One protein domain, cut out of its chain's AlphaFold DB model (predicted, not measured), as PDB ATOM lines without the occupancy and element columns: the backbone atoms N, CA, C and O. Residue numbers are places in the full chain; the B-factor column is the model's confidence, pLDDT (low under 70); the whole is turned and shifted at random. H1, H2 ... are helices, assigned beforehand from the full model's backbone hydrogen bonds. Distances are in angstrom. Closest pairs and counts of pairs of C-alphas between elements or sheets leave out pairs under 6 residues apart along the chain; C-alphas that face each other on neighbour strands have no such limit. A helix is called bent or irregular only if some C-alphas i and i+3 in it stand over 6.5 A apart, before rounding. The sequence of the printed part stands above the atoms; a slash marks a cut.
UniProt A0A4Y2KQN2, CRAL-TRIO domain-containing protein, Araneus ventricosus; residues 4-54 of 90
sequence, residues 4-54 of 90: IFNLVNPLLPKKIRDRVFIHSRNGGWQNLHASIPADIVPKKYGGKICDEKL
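This is residues 4 to 54 of the 90 residues of the protein "CRAL-TRIO domain-containing protein" of Araneus ventricosus (UniProt A0A4Y2KQN2). This is an elongated model with little regular structure: short helices H1 and H2 at one end, a strung-out link, residues 18 to 29, to the small helix H3, and a looping stretch, residues 34 to 54, running on to the other end. The printed part has 51 residues, three named helices in the order H1, H2, H3 and no named strand; the class is all helix, with 16 residues in named elements. It is loose, with a radius of gyration of the C-alphas of 13.8 A and spans of 37 by 23 by 19 A.

Find C-alpha 4 at (52.853, 92.956, 42.891); from there H1, residues 4 to 11, runs 11.9 A. It is irregular, but only just: C-alphas 7 and 10 are 6.9 A apart. H2 is residues 14 to 17, 5.0 A; H3 is residues 30 to 33, 5.1 A, ending at C-alpha 33 (73.136, 103.812, 34.252).

Look from H1 to H2: they are close but not clearly touching, their closest C-alphas, of Asn 9 and Arg 17, 6.9 A apart. H3 is apart from both. In H1, 2 of 4 O i to N i+4 pairs are within hydrogen-bond range; H2 and H3 are too short for such a pair.

The C-alphas of Pro 10 and Glu 52, the two farthest apart, are 38.0 A apart. The link H2 to H3 is long, and the printed part has no cut. No printed residue is under 70 in pLDDT.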
ATOM      1  N   ILE A   4      53.860  92.250  43.693       83.38
ATOM      2  CA  ILE A   4      52.853  92.956  42.891       83.38
ATOM      3  C   ILE A   4      53.199  92.875  41.402       83.38
ATOM      4  O   ILE A   4      52.315  92.608  40.594       83.38
ATOM      5  N   PHE A   5      54.474  93.045  41.028       85.88
ATOM      6  CA  PHE A   5      54.892  92.960  39.625       85.88
ATOM      7  C   PHE A   5      54.566  91.591  39.025       85.88
ATOM      8  O   PHE A   5      54.060  91.515  37.911       85.88
ATOM      9  N   ASN A   6      54.782  90.517  39.783       86.88
ATOM     10  CA  ASN A   6      54.487  89.161  39.324       86.88
ATOM     11  C   ASN A   6      52.989  88.928  39.078       86.88
ATOM     12  O   ASN A   6      52.643  88.146  38.198       86.88
ATOM     13  N   LEU A   7      52.114  89.628  39.809       90.50
ATOM     14  CA  LEU A   7      50.666  89.550  39.623       90.50
ATOM     15  C   LEU A   7      50.203  90.299  38.363       90.50
ATOM     16  O   LEU A   7      49.343  89.803  37.640       90.50
ATOM     17  N   VAL A   8      50.774  91.474  38.075       90.31
ATOM     18  CA  VAL A   8      50.351  92.306  36.929       90.31
ATOM     19  C   VAL A   8      51.074  91.979  35.626       90.31
ATOM     20  O   VAL A   8      50.508  92.172  34.554       90.31
ATOM     21  N   ASN A   9      52.306  91.468  35.680       89.50
ATOM     22  CA  ASN A   9      53.125  91.207  34.494       89.50
ATOM     23  C   ASN A   9      52.436  90.296  33.456       89.50
ATOM     24  O   ASN A   9      52.491  90.628  32.273       89.50
ATOM     25  N   PRO A  10      51.727  89.210  33.832       92.06
ATOM     26  CA  PRO A  10      51.002  88.374  32.869       92.06
ATOM     27  C   PRO A  10      49.885  89.109  32.115       92.06
ATOM     28  O   PRO A  10      49.544  88.710  31.004       92.06
ATOM     29  N   LEU A  11      49.338  90.185  32.690       94.50
ATOM     30  CA  LEU A  11      48.270  90.990  32.089       94.50
ATOM     31  C   LEU A  11      48.801  92.004  31.063       94.50
ATOM     32  O   LEU A  11      48.024  92.600  30.318       94.50
ATOM     33  N   LEU A  12      50.120  92.216  31.005       93.81
ATOM     34  CA  LEU A  12      50.733  93.169  30.086       93.81
ATOM     35  C   LEU A  12      50.985  92.535  28.703       93.81
ATOM     36  O   LEU A  12      51.540  91.433  28.603       93.81
ATOM     37  N   PRO A  13      50.685  93.247  27.599       96.81
ATOM     38  CA  PRO A  13      51.063  92.807  26.259       96.81
ATOM     39  C   PRO A  13      52.569  92.545  26.152       96.81
ATOM     40  O   PRO A  13      53.368  93.248  26.774       96.81
ATOM     41  N   LYS A  14      52.980  91.582  25.311       95.38
ATOM     42  CA  LYS A  14      54.403  91.219  25.124       95.38
ATOM     43  C   LYS A  14      55.286  92.446  24.851       95.38
ATOM     44  O   LYS A  14      56.263  92.662  25.549       95.38
ATOM     45  N   LYS A  15      54.838  93.329  23.952       96.19
ATOM     46  CA  LYS A  15      55.514  94.598  23.634       96.19
ATOM     47  C   LYS A  15      55.805  95.476  24.858       96.19
ATOM     48  O   LYS A  15      56.804  96.185  24.855       96.19
ATOM     49  N   ILE A  16      54.910  95.499  25.848       96.06
ATOM     50  CA  ILE A  16      55.101  96.286  27.072       96.06
ATOM     51  C   ILE A  16      56.042  95.553  28.020       96.06
ATOM     52  O   ILE A  16      56.958  96.179  28.537       96.06
ATOM     53  N   ARG A  17      55.871  94.236  28.189       94.38
ATOM     54  CA  ARG A  17      56.774  93.408  29.004       94.38
ATOM     55  C   ARG A  17      58.232  93.552  28.568       94.38
ATOM     56  O   ARG A  17      59.087  93.773  29.413       94.38
ATOM     57  N   ASP A  18      58.478  93.560  27.261       94.38
ATOM     58  CA  ASP A  18      59.817  93.721  26.675       94.38
ATOM     59  C   ASP A  18      60.431  95.123  26.903       94.38
ATOM     60  O   ASP A  18      61.599  95.348  26.597       94.38
ATOM     61  N   ARG A  19      59.654  96.090  27.411       93.31
ATOM     62  CA  ARG A  19      60.075  97.483  27.660       93.31
ATOM     63  C   ARG A  19      60.128  97.852  29.141       93.31
ATOM     64  O   ARG A  19      60.457  98.992  29.464       93.31
ATOM     65  N   VAL A  20      59.771  96.934  30.037       90.88
ATOM     66  CA  VAL A  20      59.833  97.170  31.481       90.88
ATOM     67  C   VAL A  20      61.153  96.631  32.013       90.88
ATOM     68  O   VAL A  20      61.378  95.424  32.043       90.88
ATOM     69  N   PHE A  21      62.005  97.538  32.484       89.00
ATOM     70  CA  PHE A  21      63.285  97.208  33.105       89.00
ATOM     71  C   PHE A  21      63.219  97.499  34.603       89.00
ATOM     72  O   PHE A  21      62.811  98.582  35.022       89.00
ATOM     73  N   ILE A  22      63.609  96.523  35.423       88.19
ATOM     74  CA  ILE A  22      63.628  96.664  36.882       88.19
ATOM     75  C   ILE A  22      65.079  96.764  37.335       88.19
ATOM     76  O   ILE A  22      65.840  95.802  37.246       88.19
ATOM     77  N   HIS A  23      65.446  97.927  37.865       89.06
ATOM     78  CA  HIS A  23      66.775  98.184  38.411       89.06
ATOM     79  C   HIS A  23      66.723  98.189  39.943       89.06
ATOM     80  O   HIS A  23      65.814  98.760  40.542       89.06
ATOM     81  N   SER A  24      67.696  97.535  40.582       83.94
ATOM     82  CA  SER A  24      67.800  97.448  42.043       83.94
ATOM     83  C   SER A  24      68.937  98.319  42.569       83.94
ATOM     84  O   SER A  24      69.988  98.437  41.934       83.94
ATOM     85  N   ARG A  25      68.757  98.861  43.780       86.25
ATOM     86  CA  ARG A  25      69.785  99.626  44.495       86.25
ATOM     87  C   ARG A  25      71.001  98.776  44.875       86.25
ATOM     88  O   ARG A  25      72.088  99.326  45.007       86.25
ATOM     89  N   ASN A  26      70.844  97.456  45.015       82.75
ATOM     90  CA  ASN A  26      71.893  96.564  45.530       82.75
ATOM     91  C   ASN A  26      73.180  96.549  44.678       82.75
ATOM     92  O   ASN A  26      74.218  96.142  45.178       82.75
ATOM     93  N   GLY A  27      73.126  97.024  43.427       79.44
ATOM     94  CA  GLY A  27      74.288  97.200  42.545       79.44
ATOM     95  C   GLY A  27      74.683  98.663  42.317       79.44
ATOM     96  O   GLY A  27      75.176  98.992  41.245       79.44
ATOM     97  N   GLY A  28      74.364  99.572  43.246       83.69
ATOM     98  CA  GLY A  28      74.732 100.989  43.139       83.69
ATOM     99  C   GLY A  28      74.167 101.694  41.902       83.69
ATOM    100  O   GLY A  28      74.809 102.592  41.374       83.69
ATOM    101  N   TRP A  29      73.000 101.259  41.411       92.12
ATOM    102  CA  TRP A  29      72.361 101.779  40.192       92.12
ATOM    103  C   TRP A  29      73.151 101.569  38.886       92.12
ATOM    104  O   TRP A  29      72.772 102.113  37.855       92.12
ATOM    105  N   GLN A  30      74.180 100.716  38.868       89.81
ATOM    106  CA  GLN A  30      74.966 100.437  37.654       89.81
ATOM    107  C   GLN A  30      74.091  99.982  36.473       89.81
ATOM    108  O   GLN A  30      74.203 100.513  35.372       89.81
ATOM    109  N   ASN A  31      73.141  99.073  36.720       89.62
ATOM    110  CA  ASN A  31      72.222  98.584  35.684       89.62
ATOM    111  C   ASN A  31      71.279  99.675  35.155       89.62
ATOM    112  O   ASN A  31      70.865  99.608  34.002       89.62
ATOM    113  N   LEU A  32      70.926 100.659  35.991       93.81
ATOM    114  CA  LEU A  32      70.141 101.818  35.561       93.81
ATOM    115  C   LEU A  32      70.988 102.682  34.624       93.81
ATOM    116  O   LEU A  32      70.534 103.054  33.543       93.81
ATOM    117  N   HIS A  33      72.238 102.944  35.008       94.44
ATOM    118  CA  HIS A  33      73.136 103.812  34.252       94.44
ATOM    119  C   HIS A  33      73.703 103.200  32.970       94.44
ATOM    120  O   HIS A  33      74.126 103.941  32.087       94.44
ATOM    121  N   ALA A  34      73.612 101.879  32.811       92.38
ATOM    122  CA  ALA A  34      73.812 101.223  31.520       92.38
ATOM    123  C   ALA A  34      72.758 101.642  30.474       92.38
ATOM    124  O   ALA A  34      73.024 101.579  29.280       92.38
ATOM    125  N   SER A  35      71.568 102.063  30.919       92.12
ATOM    126  CA  SER A  35      70.462 102.481  30.042       92.12
ATOM    127  C   SER A  35      70.214 103.993  30.057       92.12
ATOM    128  O   SER A  35      69.739 104.541  29.064       92.12
ATOM    129  N   ILE A  36      70.497 104.675  31.174       93.81
ATOM    130  CA  ILE A  36      70.168 106.092  31.384       93.81
ATOM    131  C   ILE A  36      71.382 106.853  31.949       93.81
ATOM    132  O   ILE A  36      71.815 106.563  33.067       93.81
ATOM    133  N   PRO A  37      71.910 107.875  31.253       94.56
ATOM    134  CA  PRO A  37      73.065 108.642  31.722       94.56
ATOM    135  C   PRO A  37      72.872 109.254  33.117       94.56
ATOM    136  O   PRO A  37      71.812 109.786  33.437       94.56
ATOM    137  N   ALA A  38      73.921 109.244  33.944       94.00
ATOM    138  CA  ALA A  38      73.873 109.785  35.308       94.00
ATOM    139  C   ALA A  38      73.595 111.300  35.365       94.00
ATOM    140  O   ALA A  38      73.044 111.795  36.350       94.00
ATOM    141  N   ASP A  39      73.936 112.037  34.307       94.19
ATOM    142  CA  ASP A  39      73.785 113.495  34.241       94.19
ATOM    143  C   ASP A  39      72.322 113.954  34.237       94.19
ATOM    144  O   ASP A  39      72.035 115.081  34.635       94.19
ATOM    145  N   ILE A  40      71.395 113.077  33.834       92.88
ATOM    146  CA  ILE A  40      69.958 113.376  33.739       92.88
ATOM    147  C   ILE A  40      69.126 112.733  34.856       92.88
ATOM    148  O   ILE A  40      67.898 112.780  34.834       92.88
ATOM    149  N   VAL A  41      69.784 112.105  35.833       93.50
ATOM    150  CA  VAL A  41      69.134 111.331  36.896       93.50
ATOM    151  C   VAL A  41      69.334 112.030  38.252       93.50
ATOM    152  O   VAL A  41      70.400 112.602  38.504       93.50
ATOM    153  N   PRO A  42      68.340 111.991  39.160       94.19
ATOM    154  CA  PRO A  42      68.492 112.486  40.528       94.19
ATOM    155  C   PRO A  42      69.585 111.760  41.325       94.19
ATOM    156  O   PRO A  42      69.774 110.547  41.188       94.19
ATOM    157  N   LYS A  43      70.227 112.466  42.261       94.12
ATOM    158  CA  LYS A  43      71.254 111.908  43.167       94.12
ATOM    159  C   LYS A  43      70.795 110.666  43.933       94.12
ATOM    160  O   LYS A  43      71.559 109.713  44.069       94.12
ATOM    161  N   LYS A  44      69.532 110.621  44.372       91.75
ATOM    162  CA  LYS A  44      68.948 109.454  45.068       91.75
ATOM    163  C   LYS A  44      69.000 108.147  44.261       91.75
ATOM    164  O   LYS A  44      68.949 107.067  44.849       91.75
ATOM    165  N   TYR A  45      69.131 108.240  42.938       93.25
ATOM    166  CA  TYR A  45      69.243 107.101  42.030       93.25
ATOM    167  C   TYR A  45      70.632 106.992  41.381       93.25
ATOM    168  O   TYR A  45      70.751 106.386  40.326       93.25
ATOM    169  N   GLY A  46      71.674 107.575  41.991       91.88
ATOM    170  CA  GLY A  46      73.060 107.493  41.501       91.88
ATOM    171  C   GLY A  46      73.455 108.555  40.468       91.88
ATOM    172  O   GLY A  46      74.578 108.529  39.971       91.88
ATOM    173  N   GLY A  47      72.566 109.503  40.156       93.94
ATOM    174  CA  GLY A  47      72.838 110.571  39.197       93.94
ATOM    175  C   GLY A  47      73.436 111.845  39.804       93.94
ATOM    176  O   GLY A  47      73.867 111.878  40.958       93.94
ATOM    177  N   LYS A  48      73.460 112.922  39.013       94.81
ATOM    178  CA  LYS A  48      74.075 114.211  39.391       94.81
ATOM    179  C   LYS A  48      73.071 115.327  39.696       94.81
ATOM    180  O   LYS A  48      73.470 116.352  40.252       94.81
ATOM    181  N   ILE A  49      71.789 115.148  39.370       94.44
ATOM    182  CA  ILE A  49      70.765 116.184  39.561       94.44
ATOM    183  C   ILE A  49      70.388 116.296  41.043       94.44
ATOM    184  O   ILE A  49      70.048 115.299  41.683       94.44
ATOM    185  N   CYS A  50      70.454 117.514  41.585       92.50
ATOM    186  CA  CYS A  50      69.933 117.825  42.915       92.50
ATOM    187  C   CYS A  50      68.410 118.006  42.873       92.50
ATOM    188  O   CYS A  50      67.874 118.451  41.857       92.50
ATOM    189  N   ASP A  51      67.731 117.696  43.975       88.62
ATOM    190  CA  ASP A  51      66.268 117.677  44.023       88.62
ATOM    191  C   ASP A  51      65.645 119.060  43.762       88.62
ATOM    192  O   ASP A  51      64.578 119.145  43.161       88.62
ATOM    193  N   GLU A  52      66.340 120.151  44.093       87.81
ATOM    194  CA  GLU A  52      65.879 121.528  43.856       87.81
ATOM    195  C   GLU A  52      65.838 121.894  42.366       87.81
ATOM    196  O   GLU A  52      65.158 122.837  41.972       87.81
ATOM    197  N   LYS A  53      66.580 121.160  41.527       86.44
ATOM    198  CA  LYS A  53      66.585 121.331  40.066       86.44
ATOM    199  C   LYS A  53      65.541 120.460  39.368       86.44
ATOM    200  O   LYS A  53      65.454 120.496  38.141       86.44
ATOM    201  N   LEU A  54      64.804 119.629  40.107       87.94
ATOM    202  CA  LEU A  54      63.760 118.802  39.519       87.94
ATOM    203  C   LEU A  54      62.563 119.665  39.145       87.94
ATOM    204  O   LEU A  54      62.162 120.565  39.877       87.94
TER     205      LEU A  54